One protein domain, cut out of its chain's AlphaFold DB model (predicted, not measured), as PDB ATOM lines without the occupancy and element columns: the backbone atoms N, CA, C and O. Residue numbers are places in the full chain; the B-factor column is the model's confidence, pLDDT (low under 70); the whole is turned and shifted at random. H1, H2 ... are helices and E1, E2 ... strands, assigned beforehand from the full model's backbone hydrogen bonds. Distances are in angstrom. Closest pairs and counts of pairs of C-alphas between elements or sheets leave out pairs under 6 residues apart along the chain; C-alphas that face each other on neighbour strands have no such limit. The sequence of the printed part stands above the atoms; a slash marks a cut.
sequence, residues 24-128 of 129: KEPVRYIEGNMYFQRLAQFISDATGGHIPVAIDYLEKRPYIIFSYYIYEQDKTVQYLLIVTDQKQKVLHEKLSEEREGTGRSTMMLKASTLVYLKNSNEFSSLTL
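Overview. This is residues 24 to 128 of the 129 residues of an uncharacterized protein of Dyadobacter fermentans (strain ATCC 700827 / DSM 18053 / CIP 107007 / KCTC 52180 / NS114) (UniProt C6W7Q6). A twisted sheet of five strands makes the middle layer, with the helix H1 across one face and a smaller sheet, E6 E7 E8, over part of the other. The two sheets form a sandwich, only partly face to face, with their strands at 11 degrees. The printed part has 105 residues, with eight named strands and one named helix in the order E1 H1 E2 E3 E4 E5 E6 E7 E8; the class is mostly strand. The sheets run E1 E2 E3 E4 E5 and E6 E7 E8, both antiparallel throughout. The whole is compact, with a radius of gyration of the C-alphas of 12.8 A and spans of 35 by 31 by 23 A.

Arrangement. Start at the large sheet, where E1, residues 27 to 30, and E5, residues 89 to 98, are the edge strands. Its inner strands are E2, residues 54 to 60, E3, residues 63 to 72, and E4, residues 75 to 84. Between E1 and E2, find N 29 and O 55 within hydrogen-bond range at 2.7 A. E2 E3 E4 E5 form a meander, each strand the antiparallel neighbour of the one before, with N 56 and O 67 at 2.7 A, N 66 and O 81 at 2.8 A, and N 80 and O 93 at 2.8 A. H1, residues 36 to 47, is on one face of this sheet, two layers, at a height over the sheet of 8.5 A. It lies over E2 and runs across the strands, at 78 degrees to E2 on the local plane; it is only just not over E3 and E4, with 2 of its C-alphas falling on each. The closest C-alphas of H1 and E2 are those of Phe 36 and Ile 55, 7.7 A apart. In H1 every O i to N i+4 pair is within hydrogen-bond range. The second sheet holds E6, residues 107 to 110, E7, residues 113 to 118, and E8, residues 122 to 127, also a meander. Look for N 115 and O 108 at 2.8 A and N 114 and O 126 at 2.8 A. In the sandwich, two sheets face to face, the closest C-alphas of E5 and E7 are those of Leu 95 and Lys 118, 4.7 A apart.

Along the chain. Find C-alpha 27 at (188.226, 185.578, 183.559), where E1 begins; it is 10.2 A long. H1 spans 16.2 A, E2 20.2 A, E3 27.1 A, E4 29.1 A and E5 24.9 A. E6 spans 10.2 A, E7 15.5 A and E8 16.8 A, ending at C-alpha 127, (176.398, 187.023, 199.616).

Size, cuts and confidence. The two C-alphas farthest apart, those of Gln 73 and Ala 111, are 36.8 A apart. The printed part has no cut, and no link is long. The mean pLDDT of the printed part is 90.6; residues 99 to 105, between E5 and E6, are under 70.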
ATOM      1  N   LYS A  24     179.110 181.446 187.197       92.88
ATOM      2  CA  LYS A  24     180.036 182.358 186.529       92.88
ATOM      3  C   LYS A  24     181.445 182.122 187.060       92.88
ATOM      4  O   LYS A  24     181.726 182.359 188.236       92.88
ATOM      5  N   GLU A  25     182.320 181.673 186.170       92.56
ATOM      6  CA  GLU A  25     183.752 181.524 186.427       92.56
ATOM      7  C   GLU A  25     184.493 182.844 186.148       92.56
ATOM      8  O   GLU A  25     184.050 183.632 185.301       92.56
ATOM      9  N   PRO A  26     185.591 183.132 186.866       93.69
ATOM     10  CA  PRO A  26     186.380 184.326 186.621       93.69
ATOM     11  C   PRO A  26     187.122 184.248 185.294       93.69
ATOM     12  O   PRO A  26     187.571 183.191 184.852       93.69
ATOM     13  N   VAL A  27     187.326 185.419 184.700       94.44
ATOM     14  CA  VAL A  27     188.226 185.578 183.559       94.44
ATOM     15  C   VAL A  27     189.620 185.879 184.085       94.44
ATOM     16  O   VAL A  27     189.798 186.829 184.849       94.44
ATOM     17  N   ARG A  28     190.607 185.088 183.657       94.69
ATOM     18  CA  ARG A  28     192.002 185.260 184.061       94.69
ATOM     19  C   ARG A  28     192.756 186.212 183.139       94.69
ATOM     20  O   ARG A  28     192.731 186.067 181.918       94.69
ATOM     21  N   TYR A  29     193.493 187.132 183.744       95.31
ATOM     22  CA  TYR A  29     194.378 188.096 183.107       95.31
ATOM     23  C   TYR A  29     195.797 187.918 183.650       95.31
ATOM     24  O   TYR A  29     196.013 187.874 184.860       95.31
ATOM     25  N   ILE A  30     196.760 187.835 182.739       94.75
ATOM     26  CA  ILE A  30     198.199 187.739 183.010       94.75
ATOM     27  C   ILE A  30     198.950 188.724 182.108       94.75
ATOM     28  O   ILE A  30     198.356 189.296 181.186       94.75
ATOM     29  N   GLU A  31     200.249 188.905 182.349       91.94
ATOM     30  CA  GLU A  31     201.117 189.699 181.477       91.94
ATOM     31  C   GLU A  31     200.978 189.299 179.996       91.94
ATOM     32  O   GLU A  31     200.784 188.135 179.650       91.94
ATOM     33  N   GLY A  32     201.028 190.296 179.111       92.75
ATOM     34  CA  GLY A  32     200.758 190.136 177.677       92.75
ATOM     35  C   GLY A  32     199.286 190.314 177.282       92.75
ATOM     36  O   GLY A  32     199.006 190.611 176.122       92.75
ATOM     37  N   ASN A  33     198.333 190.225 178.219       96.12
ATOM     38  CA  ASN A  33     196.945 190.604 177.949       96.12
ATOM     39  C   ASN A  33     196.781 192.139 177.954       96.12
ATOM     40  O   ASN A  33     197.209 192.811 178.892       96.12
ATOM     41  N   MET A  34     196.099 192.697 176.944       95.62
ATOM     42  CA  MET A  34     195.918 194.152 176.777       95.62
ATOM     43  C   MET A  34     195.217 194.854 177.952       95.62
ATOM     44  O   MET A  34     195.382 196.056 178.143       95.62
ATOM     45  N   TYR A  35     194.427 194.121 178.738       96.81
ATOM     46  CA  TYR A  35     193.711 194.658 179.895       96.81
ATOM     47  C   TYR A  35     194.481 194.483 181.202       96.81
ATOM     48  O   TYR A  35     194.188 195.183 182.170       96.81
ATOM     49  N   PHE A  36     195.478 193.593 181.238       97.75
ATOM     50  CA  PHE A  36     196.187 193.243 182.465       97.75
ATOM     51  C   PHE A  36     196.813 194.461 183.134       97.75
ATOM     52  O   PHE A  36     196.547 194.700 184.304       97.75
ATOM     53  N   GLN A  37     197.554 195.290 182.389       97.19
ATOM     54  CA  GLN A  37     198.209 196.478 182.950       97.19
ATOM     55  C   GLN A  37     197.213 197.443 183.600       97.19
ATOM     56  O   GLN A  37     197.474 197.991 184.668       97.19
ATOM     57  N   ARG A  38     196.036 197.621 182.991       97.25
ATOM     58  CA  ARG A  38     194.997 198.503 183.530       97.25
ATOM     59  C   ARG A  38     194.381 197.943 184.811       97.25
ATOM     60  O   ARG A  38     194.145 198.703 185.746       97.25
ATOM     61  N   LEU A  39     194.115 196.638 184.853       97.62
ATOM     62  CA  LEU A  39     193.593 195.973 186.050       97.62
ATOM     63  C   LEU A  39     194.643 195.936 187.169       97.62
ATOM     64  O   LEU A  39     194.313 196.190 188.323       97.62
ATOM     65  N   ALA A  40     195.906 195.692 186.824       98.12
ATOM     66  CA  ALA A  40     197.024 195.709 187.756       98.12
ATOM     67  C   ALA A  40     197.207 197.091 188.389       98.12
ATOM     68  O   ALA A  40     197.305 197.188 189.610       98.12
ATOM     69  N   GLN A  41     197.155 198.158 187.583       97.75
ATOM     70  CA  GLN A  41     197.206 199.527 188.093       97.75
ATOM     71  C   GLN A  41     196.034 199.819 189.033       97.75
ATOM     72  O   GLN A  41     196.235 200.357 190.116       97.75
ATOM     73  N   PHE A  42     194.817 199.411 188.656       97.62
ATOM     74  CA  PHE A  42     193.643 199.583 189.510       97.62
ATOM     75  C   PHE A  42     193.817 198.901 190.874       97.62
ATOM     76  O   PHE A  42     193.536 199.509 191.907       97.62
ATOM     77  N   ILE A  43     194.280 197.647 190.883       98.00
ATOM     78  CA  ILE A  43     194.532 196.893 192.118       98.00
ATOM     79  C   ILE A  43     195.613 197.589 192.943       98.00
ATOM     80  O   ILE A  43     195.422 197.772 194.142       98.00
ATOM     81  N   SER A  44     196.706 198.026 192.316       97.94
ATOM     82  CA  SER A  44     197.786 198.751 192.987       97.94
ATOM     83  C   SER A  44     197.273 200.010 193.692       97.94
ATOM     84  O   SER A  44     197.467 200.158 194.901       97.94
ATOM     85  N   ASP A  45     196.510 200.849 192.987       97.12
ATOM     86  CA  ASP A  45     195.922 202.074 193.536       97.12
ATOM     87  C   ASP A  45     194.954 201.772 194.697       97.12
ATOM     88  O   ASP A  45     194.968 202.447 195.726       97.12
ATOM     89  N   ALA A  46     194.120 200.734 194.557       96.38
ATOM     90  CA  ALA A  46     193.105 200.361 195.546       96.38
ATOM     91  C   ALA A  46     193.676 199.706 196.818       96.38
ATOM     92  O   ALA A  46     193.013 199.680 197.861       96.38
ATOM     93  N   THR A  47     194.885 199.152 196.738       96.06
ATOM     94  CA  THR A  47     195.507 198.356 197.810       96.06
ATOM     95  C   THR A  47     196.702 199.049 198.455       96.06
ATOM     96  O   THR A  47     197.196 198.566 199.468       96.06
ATOM     97  N   GLY A  48     197.138 200.193 197.918       94.25
ATOM     98  CA  GLY A  48     198.315 200.903 198.411       94.25
ATOM     99  C   GLY A  48     199.633 200.306 197.915       94.25
ATOM    100  O   GLY A  48     200.634 200.400 198.619       94.25
ATOM    101  N   GLY A  49     199.640 199.704 196.721       95.31
ATOM    102  CA  GLY A  49     200.869 199.304 196.033       95.31
ATOM    103  C   GLY A  49     201.029 197.814 195.744       95.31
ATOM    104  O   GLY A  49     202.130 197.409 195.378       95.31
ATOM    105  N   HIS A  50     199.992 196.976 195.871       96.75
ATOM    106  CA  HIS A  50     200.130 195.573 195.461       96.75
ATOM    107  C   HIS A  50     200.337 195.496 193.942       96.75
ATOM    108  O   HIS A  50     199.601 196.117 193.175       96.75
ATOM    109  N   ILE A  51     201.330 194.717 193.507       96.12
ATOM    110  CA  ILE A  51     201.652 194.521 192.089       96.12
ATOM    111  C   ILE A  51     201.277 193.085 191.715       96.12
ATOM    112  O   ILE A  51     202.024 192.158 192.039       96.12
ATOM    113  N   PRO A  52     200.105 192.867 191.096       96.06
ATOM    114  CA  PRO A  52     199.662 191.526 190.756       96.06
ATOM    115  C   PRO A  52     200.453 190.949 189.583       96.06
ATOM    116  O   PRO A  52     200.771 191.659 188.634       96.06
ATOM    117  N   VAL A  53     200.691 189.639 189.625       94.50
ATOM    118  CA  VAL A  53     201.272 188.847 188.523       94.50
ATOM    119  C   VAL A  53     200.220 188.033 187.767       94.50
ATOM    120  O   VAL A  53     200.417 187.645 186.618       94.50
ATOM    121  N   ALA A  54     199.063 187.813 188.390       93.88
ATOM    122  CA  ALA A  54     197.874 187.236 187.777       93.88
ATOM    123  C   ALA A  54     196.618 187.793 188.460       93.88
ATOM    124  O   ALA A  54     196.641 188.092 189.656       93.88
ATOM    125  N   ILE A  55     195.536 187.934 187.696       95.94
ATOM    126  CA  ILE A  55     194.261 188.497 188.153       95.94
ATOM    127  C   ILE A  55     193.116 187.644 187.604       95.94
ATOM    128  O   ILE A  55     192.938 187.552 186.395       95.94
ATOM    129  N   ASP A  56     192.307 187.081 188.485       95.44
ATOM    130  CA  ASP A  56     191.036 186.431 188.194       95.44
ATOM    131  C   ASP A  56     189.894 187.420 188.492       95.44
ATOM    132  O   ASP A  56     189.716 187.884 189.620       95.44
ATOM    133  N   TYR A  57     189.130 187.782 187.461       95.94
ATOM    134  CA  TYR A  57     188.128 188.851 187.502       95.94
ATOM    135  C   TYR A  57     186.698 188.316 187.428       95.94
ATOM    136  O   TYR A  57     186.351 187.559 186.516       95.94
ATOM    137  N   LEU A  58     185.840 188.806 188.324       95.50
ATOM    138  CA  LEU A  58     184.388 188.658 188.273       95.50
ATOM    139  C   LEU A  58     183.698 190.014 188.421       95.50
ATOM    140  O   LEU A  58     184.204 190.951 189.030       95.50
ATOM    141  N   GLU A  59     182.481 190.087 187.894       93.56
ATOM    142  CA  GLU A  59     181.634 191.272 188.008       93.56
ATOM    143  C   GLU A  59     180.199 190.863 188.307       93.56
ATOM    144  O   GLU A  59     179.641 189.980 187.637       93.56
ATOM    145  N   LYS A  60     179.608 191.549 189.284       93.06
ATOM    146  CA  LYS A  60     178.197 191.489 189.647       93.06
ATOM    147  C   LYS A  60     177.800 192.855 190.181       93.06
ATOM    148  O   LYS A  60     177.963 193.114 191.365       93.06
ATOM    149  N   ARG A  61     177.295 193.726 189.300       91.94
ATOM    150  CA  ARG A  61     176.978 195.119 189.653       91.94
ATOM    151  C   ARG A  61     176.180 195.214 190.966       91.94
ATOM    152  O   ARG A  61     175.220 194.453 191.113       91.94
ATOM    153  N   PRO A  62     176.565 196.130 191.873       95.38
ATOM    154  CA  PRO A  62     177.623 197.143 191.713       95.38
ATOM    155  C   PRO A  62     179.044 196.635 192.031       95.38
ATOM    156  O   PRO A  62     179.984 197.418 192.020       95.38
ATOM    157  N   TYR A  63     179.224 195.350 192.326       96.75
ATOM    158  CA  TYR A  63     180.489 194.780 192.779       96.75
ATOM    159  C   TYR A  63     181.412 194.367 191.632       96.75
ATOM    160  O   TYR A  63     181.026 193.646 190.702       96.75
ATOM    161  N   ILE A  64     182.667 194.775 191.764       96.88
ATOM    162  CA  ILE A  64     183.801 194.344 190.958       96.88
ATOM    163  C   ILE A  64     184.707 193.522 191.875       96.88
ATOM    164  O   ILE A  64     185.060 193.962 192.971       96.88
ATOM    165  N   ILE A  65     185.036 192.307 191.448       97.25
ATOM    166  CA  ILE A  65     185.658 191.290 192.290       97.25
ATOM    167  C   ILE A  65     186.953 190.843 191.624       97.25
ATOM    168  O   ILE A  65     186.955 190.374 190.485       97.25
ATOM    169  N   PHE A  66     188.047 190.954 192.362       96.88
ATOM    170  CA  PHE A  66     189.369 190.523 191.950       96.88
ATOM    171  C   PHE A  66     189.854 189.459 192.915       96.88
ATOM    172  O   PHE A  66     189.974 189.719 194.110       96.88
ATOM    173  N   SER A  67     190.209 188.292 192.399       95.31
ATOM    174  CA  SER A  67     191.221 187.485 193.059       95.31
ATOM    175  C   SER A  67     192.543 187.713 192.349       95.31
ATOM    176  O   SER A  67     192.600 187.657 191.127       95.31
ATOM    177  N   TYR A  68     193.599 188.051 193.075       95.31
ATOM    178  CA  TYR A  68     194.882 188.359 192.454       95.31
ATOM    179  C   TYR A  68     196.036 187.798 193.261       95.31
ATOM    180  O   TYR A  68     195.919 187.534 194.458       95.31
ATOM    181  N   TYR A  69     197.151 187.614 192.571       93.81
ATOM    182  CA  TYR A  69     198.331 186.947 193.093       93.81
ATOM    183  C   TYR A  69     199.508 187.909 193.056       93.81
ATOM    184  O   TYR A  69     199.709 188.573 192.040       93.81
ATOM    185  N   ILE A  70     200.283 187.973 194.133       93.50
ATOM    186  CA  ILE A  70     201.533 188.739 194.218       93.50
ATOM    187  C   ILE A  70     202.681 187.823 194.645       93.50
ATOM    188  O   ILE A  70     202.442 186.763 195.228       93.50
ATOM    189  N   TYR A  71     203.917 188.248 194.392       90.88
ATOM    190  CA  TYR A  71     205.098 187.619 194.979       90.88
ATOM    191  C   TYR A  71     205.507 188.344 196.266       90.88
ATOM    192  O   TYR A  71     205.809 189.535 196.236       90.88
ATOM    193  N   GLU A  72     205.560 187.619 197.383       86.69
ATOM    194  CA  GLU A  72     206.110 188.088 198.662       86.69
ATOM    195  C   GLU A  72     207.118 187.061 199.186       86.69
ATOM    196  O   GLU A  72     206.756 185.906 199.397       86.69
ATOM    197  N   GLN A  73     208.370 187.469 199.430       84.56
ATOM    198  CA  GLN A  73     209.409 186.610 200.032       84.56
ATOM    199  C   GLN A  73     209.522 185.223 199.362       84.56
ATOM    200  O   GLN A  73     209.482 184.195 200.037       84.56
ATOM    201  N   ASP A  74     209.611 185.207 198.027       82.00
ATOM    202  CA  ASP A  74     209.674 184.002 197.179       82.00
ATOM    203  C   ASP A  74     208.437 183.087 197.234       82.00
ATOM    204  O   ASP A  74     208.469 181.952 196.760       82.00
ATOM    205  N   LYS A  75     207.317 183.578 197.770       85.94
ATOM    206  CA  LYS A  75     206.036 182.866 197.807       85.94
ATOM    207  C   LYS A  75     204.992 183.582 196.975       85.94
ATOM    208  O   LYS A  75     205.019 184.804 196.826       85.94
ATOM    209  N   THR A  76     204.039 182.810 196.464       87.75
ATOM    210  CA  THR A  76     202.857 183.377 195.812       87.75
ATOM    211  C   THR A  76     201.774 183.572 196.862       87.75
ATOM    212  O   THR A  76     201.371 182.623 197.536       87.75
ATOM    213  N   VAL A  77     201.297 184.805 196.997       91.31
ATOM    214  CA  VAL A  77     200.242 185.161 197.947       91.31
ATOM    215  C   VAL A  77     198.994 185.558 197.184       91.31
ATOM    216  O   VAL A  77     199.047 186.414 196.301       91.31
ATOM    217  N   GLN A  78     197.870 184.937 197.535       92.88
ATOM    218  CA  GLN A  78     196.576 185.223 196.937       92.88
ATOM    219  C   GLN A  78     195.776 186.180 197.818       92.88
ATOM    220  O   GLN A  78     195.639 185.978 199.026       92.88
ATOM    221  N   TYR A  79     195.177 187.181 197.185       94.81
ATOM    222  CA  TYR A  79     194.264 188.128 197.807       94.81
ATOM    223  C   TYR A  79     192.905 188.116 197.111       94.81
ATOM    224  O   TYR A  79     192.792 187.828 195.917       94.81
ATOM    225  N   LEU A  80     191.874 188.466 197.873       95.94
ATOM    226  CA  LEU A  80     190.541 188.807 197.402       95.94
ATOM    227  C   LEU A  80     190.312 190.296 197.640       95.94
ATOM    228  O   LEU A  80     190.407 190.767 198.770       95.94
ATOM    229  N   LEU A  81     189.982 191.029 196.581       97.69
ATOM    230  CA  LEU A  81     189.599 192.433 196.621       97.69
ATOM    231  C   LEU A  81     188.210 192.588 196.006       97.69
ATOM    232  O   LEU A  81     187.989 192.254 194.844       97.69
ATOM    233  N   ILE A  82     187.281 193.132 196.783       97.44
ATOM    234  CA  ILE A  82     185.938 193.487 196.330       97.44
ATOM    235  C   ILE A  82     185.789 194.992 196.465       97.44
ATOM    236  O   ILE A  82     185.993 195.557 197.544       97.44
ATOM    237  N   VAL A  83     185.408 195.634 195.370       97.62
ATOM    238  CA  VAL A  83     185.135 197.069 195.308       97.62
ATOM    239  C   VAL A  83     183.769 197.316 194.679       97.62
ATOM    240  O   VAL A  83     183.258 196.478 193.937       97.62
ATOM    241  N   THR A  84     183.170 198.465 194.960       96.69
ATOM    242  CA  THR A  84     181.989 198.936 194.228       96.69
ATOM    243  C   THR A  84     182.390 199.597 192.904       96.69
ATOM    244  O   THR A  84     183.553 199.944 192.685       96.69
ATOM    245  N   ASP A  85     181.421 199.834 192.027       93.25
ATOM    246  CA  ASP A  85     181.558 200.641 190.807       93.25
ATOM    247  C   ASP A  85     181.968 202.102 191.088       93.25
ATOM    248  O   ASP A  85     182.575 202.757 190.239       93.25
ATOM    249  N   GLN A  86     181.744 202.581 192.313       94.62
ATOM    250  CA  GLN A  86     182.258 203.848 192.843       94.62
ATOM    251  C   GLN A  86     183.681 203.744 193.421       94.62
ATOM    252  O   GLN A  86     184.166 204.684 194.050       94.62
ATOM    253  N   LYS A  87     184.369 202.615 193.207       92.50
ATOM    254  CA  LYS A  87     185.723 202.309 193.705       92.50
ATOM    255  C   LYS A  87     185.844 202.271 195.231       92.50
ATOM    256  O   LYS A  87     186.946 202.378 195.766       92.50
ATOM    257  N   GLN A  88     184.736 202.100 195.952       95.75
ATOM    258  CA  GLN A  88     184.787 201.937 197.402       95.75
ATOM    259  C   GLN A  88     185.199 200.505 197.732       95.75
ATOM    260  O   GLN A  88     184.606 199.554 197.227       95.75
ATOM    261  N   LYS A  89     186.212 200.347 198.585       96.56
ATOM    262  CA  LYS A  89     186.677 199.036 199.039       96.56
ATOM    263  C   LYS A  89     185.657 198.417 199.995       96.56
ATOM    264  O   LYS A  89     185.400 198.976 201.057       96.56
ATOM    265  N   VAL A  90     185.120 197.261 199.617       96.75
ATOM    266  CA  VAL A  90     184.182 196.462 200.421       96.75
ATOM    267  C   VAL A  90     184.939 195.409 201.223       96.75
ATOM    268  O   VAL A  90     184.739 195.284 202.427       96.75
ATOM    269  N   LEU A  91     185.844 194.680 200.565       96.12
ATOM    270  CA  LEU A  91     186.661 193.634 201.176       96.12
ATOM    271  C   LEU A  91     188.064 193.667 200.577       96.12
ATOM    272  O   LEU A  91     188.215 193.850 199.372       96.12
ATOM    273  N   HIS A  92     189.078 193.474 201.413       97.25
ATOM    274  CA  HIS A  92     190.434 193.167 200.977       97.25
ATOM    275  C   HIS A  92     191.045 192.182 201.971       97.25
ATOM    276  O   HIS A  92     191.307 192.546 203.116       97.25
ATOM    277  N   GLU A  93     191.215 190.935 201.544       94.44
ATOM    278  CA  GLU A  93     191.575 189.818 202.413       94.44
ATOM    279  C   GLU A  93     192.651 188.940 201.769       94.44
ATOM    280  O   GLU A  93     192.572 188.619 200.586       94.44
ATOM    281  N   LYS A  94     193.649 188.530 202.559       93.44
ATOM    282  CA  LYS A  94     194.624 187.503 202.170       93.44
ATOM    283  C   LYS A  94     193.957 186.130 202.276       93.44
ATOM    284  O   LYS A  94     193.508 185.755 203.358       93.44
ATOM    285  N   LEU A  95     193.893 185.394 201.168       90.50
ATOM    286  CA  LEU A  95     193.239 184.084 201.103       90.50
ATOM    287  C   LEU A  95     194.192 182.935 201.412       90.50
ATOM    288  O   LEU A  95     193.826 182.008 202.131       90.50
ATOM    289  N   SER A  96     195.397 182.969 200.853       86.94
ATOM    290  CA  SER A  96     196.380 181.900 201.010       86.94
ATOM    291  C   SER A  96     197.795 182.403 200.740       86.94
ATOM    292  O   SER A  96     198.014 183.455 200.135       86.94
ATOM    293  N   GLU A  97     198.763 181.631 201.218       84.56
ATOM    294  CA  GLU A  97     200.184 181.791 200.935       84.56
ATOM    295  C   GLU A  97     200.709 180.417 200.523       84.56
ATOM    296  O   GLU A  97     200.816 179.513 201.355       84.56
ATOM    297  N   GLU A  98     200.976 180.238 199.232       71.50
ATOM    298  CA  GLU A  98     201.436 178.963 198.684       71.50
ATOM    299  C   GLU A  98     202.945 178.998 198.438       71.50
ATOM    300  O   GLU A  98     203.520 180.019 198.044       71.50
ATOM    301  N   ARG A  99     203.604 177.863 198.704       55.47
ATOM    302  CA  ARG A  99     205.052 177.723 198.511       55.47
ATOM    303  C   ARG A  99     205.435 177.572 197.041       55.47
ATOM    304  O   ARG A  99     206.535 177.980 196.697       55.47
ATOM    305  N   GLU A 100     204.562 177.034 196.184       50.88
ATOM    306  CA  GLU A 100     204.864 176.816 194.763       50.88
ATOM    307  C   GLU A 100     203.607 176.870 193.878       50.88
ATOM    308  O   GLU A 100     202.624 176.181 194.141       50.88
ATOM    309  N   GLY A 101     203.687 177.633 192.782       52.06
ATOM    310  CA  GLY A 101     202.682 177.678 191.716       52.06
ATOM    311  C   GLY A 101     201.581 178.727 191.906       52.06
ATOM    312  O   GLY A 101     201.140 179.022 193.011       52.06
ATOM    313  N   THR A 102     201.108 179.308 190.800       56.62
ATOM    314  CA  THR A 102     199.870 180.096 190.798       56.62
ATOM    315  C   THR A 102     198.714 179.138 190.538       56.62
ATOM    316  O   THR A 102     198.428 178.808 189.385       56.62
ATOM    317  N   GLY A 103     198.094 178.647 191.612       57.19
ATOM    318  CA  GLY A 103     196.964 177.726 191.549       57.19
ATOM    319  C   GLY A 103     195.835 178.193 190.619       57.19
ATOM    320  O   GLY A 103     195.647 179.383 190.340       57.19
ATOM    321  N   ARG A 104     195.101 177.204 190.104       60.56
ATOM    322  CA  ARG A 104     193.897 177.353 189.277       60.56
ATOM    323  C   ARG A 104     192.847 178.177 190.036       60.56
ATOM    324  O   ARG A 104     192.814 178.113 191.259       60.56
ATOM    325  N   SER A 105     192.004 178.918 189.310       63.91
ATOM    326  CA  SER A 105     190.968 179.794 189.881       63.91
ATOM    327  C   SER A 105     190.264 179.159 191.084       63.91
ATOM    328  O   SER A 105     189.627 178.112 190.956       63.91
ATOM    329  N   THR A 106     190.367 179.810 192.242       79.31
ATOM    330  CA  THR A 106     189.773 179.330 193.495       79.31
ATOM    331  C   THR A 106     188.442 179.999 193.815       79.31
ATOM    332  O   THR A 106     187.952 179.855 194.929       79.31
ATOM    333  N   MET A 107     187.859 180.736 192.863       90.50
ATOM    334  CA  MET A 107     186.679 181.574 193.063       90.50
ATOM    335  C   MET A 107     185.619 181.322 191.985       90.50
ATOM    336  O   MET A 107     185.944 181.143 190.813       90.50
ATOM    337  N   MET A 108     184.345 181.353 192.373       93.00
ATOM    338  CA  MET A 108     183.193 181.272 191.468       93.00
ATOM    339  C   MET A 108     182.015 182.090 192.004       93.00
ATOM    340  O   MET A 108     181.849 182.234 193.213       93.00
ATOM    341  N   LEU A 109     181.170 182.605 191.110       92.31
ATOM    342  CA  LEU A 109     179.941 183.304 191.480       92.31
ATOM    343  C   LEU A 109     178.722 182.479 191.063       92.31
ATOM    344  O   LEU A 109     178.526 182.191 189.882       92.31
ATOM    345  N   LYS A 110     177.870 182.149 192.033       91.69
ATOM    346  CA  LYS A 110     176.561 181.528 191.812       91.69
ATOM    347  C   LYS A 110     175.478 182.525 192.207       91.69
ATOM    348  O   LYS A 110     175.322 182.824 193.387       91.69
ATOM    349  N   ALA A 111     174.724 183.024 191.228       88.19
ATOM    350  CA  ALA A 111     173.740 184.096 191.414       88.19
ATOM    351  C   ALA A 111     174.339 185.355 192.086       88.19
ATOM    352  O   ALA A 111     174.965 186.173 191.413       88.19
ATOM    353  N   SER A 112     174.160 185.499 193.399       91.94
ATOM    354  CA  SER A 112     174.708 186.592 194.216       91.94
ATOM    355  C   SER A 112     175.699 186.107 195.277       91.94
ATOM    356  O   SER A 112     176.159 186.896 196.092       91.94
ATOM    357  N   THR A 113     176.041 184.821 195.289       94.56
ATOM    358  CA  THR A 113     176.959 184.239 196.267       94.56
ATOM    359  C   THR A 113     178.309 183.985 195.619       94.56
ATOM    360  O   THR A 113     178.435 183.162 194.707       94.56
ATOM    361  N   LEU A 114     179.321 184.703 196.094       95.19
ATOM    362  CA  LEU A 114     180.718 184.438 195.793       95.19
ATOM    363  C   LEU A 114     181.180 183.268 196.658       95.19
ATOM    364  O   LEU A 114     181.043 183.326 197.876       95.19
ATOM    365  N   VAL A 115     181.729 182.228 196.046       94.19
ATOM    366  CA  VAL A 115     182.348 181.091 196.735       94.19
ATOM    367  C   VAL A 115     183.833 181.111 196.419       94.19
ATOM    368  O   VAL A 115     184.201 181.282 195.256       94.19
ATOM    369  N   TYR A 116     184.679 180.956 197.434       92.38
ATOM    370  CA  TYR A 116     186.128 180.958 197.267       92.38
ATOM    371  C   TYR A 116     186.837 180.023 198.253       92.38
ATOM    372  O   TYR A 116     186.294 179.698 199.308       92.38
ATOM    373  N   LEU A 117     188.045 179.580 197.897       89.44
ATOM    374  CA  LEU A 117     188.908 178.776 198.765       89.44
ATOM    375  C   LEU A 117     189.853 179.676 199.570       89.44
ATOM    376  O   LEU A 117     190.522 180.547 199.012       89.44
ATOM    377  N   LYS A 118     189.946 179.417 200.868       87.50
ATOM    378  CA  LYS A 118     190.837 180.067 201.826       87.50
ATOM    379  C   LYS A 118     191.748 179.019 202.465       87.50
ATOM    380  O   LYS A 118     191.349 177.868 202.641       87.50
ATOM    381  N   ASN A 119     192.993 179.395 202.761       83.19
ATOM    382  CA  ASN A 119     194.027 178.527 203.345       83.19
ATOM    383  C   ASN A 119     194.207 177.181 202.608       83.19
ATOM    384  O   ASN A 119     194.629 176.188 203.197       83.19
ATOM    385  N   SER A 120     193.847 177.151 201.322       78.50
ATOM    386  CA  SER A 120     193.859 175.981 200.435       78.50
ATOM    387  C   SER A 120     193.039 174.769 200.926       78.50
ATOM    388  O   SER A 120     193.150 173.686 200.353       78.50
ATOM    389  N   ASN A 121     192.195 174.920 201.953       81.69
ATOM    390  CA  ASN A 121     191.406 173.824 202.531       81.69
ATOM    391  C   ASN A 121     190.019 174.228 203.061       81.69
ATOM    392  O   ASN A 121     189.248 173.356 203.459       81.69
ATOM    393  N   GLU A 122     189.683 175.518 203.056       86.12
ATOM    394  CA  GLU A 122     188.435 176.039 203.605       86.12
ATOM    395  C   GLU A 122     187.613 176.710 202.504       86.12
ATOM    396  O   GLU A 122     188.064 177.666 201.878       86.12
ATOM    397  N   PHE A 123     186.392 176.232 202.265       89.44
ATOM    398  CA  PHE A 123     185.452 176.940 201.401       89.44
ATOM    399  C   PHE A 123     184.716 178.006 202.203       89.44
ATOM    400  O   PHE A 123     184.006 177.703 203.161       89.44
ATOM    401  N   SER A 124     184.837 179.250 201.759       91.06
ATOM    402  CA  SER A 124     184.104 180.386 202.302       91.06
ATOM    403  C   SER A 124     183.123 180.916 201.260       91.06
ATOM    404  O   SER A 124     183.277 180.707 200.052       91.06
ATOM    405  N   SER A 125     182.079 181.605 201.724       93.56
ATOM    406  CA  SER A 125     181.116 182.240 200.829       93.56
ATOM    407  C   SER A 125     180.687 183.613 201.327       93.56
ATOM    408  O   SER A 125     180.644 183.862 202.531       93.56
ATOM    409  N   LEU A 126     180.381 184.502 200.386       93.88
ATOM    410  CA  LEU A 126     179.898 185.852 200.642       93.88
ATOM    411  C   LEU A 126     178.689 186.140 199.749       93.88
ATOM    412  O   LEU A 126     178.775 186.021 198.528       93.88
ATOM    413  N   THR A 127     177.577 186.552 200.353       93.81
ATOM    414  CA  THR A 127     176.398 187.023 199.616       93.81
ATOM    415  C   THR A 127     176.531 188.513 199.328       93.81
ATOM    416  O   THR A 127     176.696 189.318 200.240       93.81
ATOM    417  N   LEU A 128     176.448 188.864 198.050       89.75
ATOM    418  CA  LEU A 128     176.496 190.219 197.518       89.75
ATOM    419  C   LEU A 128     175.057 190.712 197.316       89.75
ATOM    420  O   LEU A 128     174.348 190.201 196.445       89.75
TER     421      LEU A 128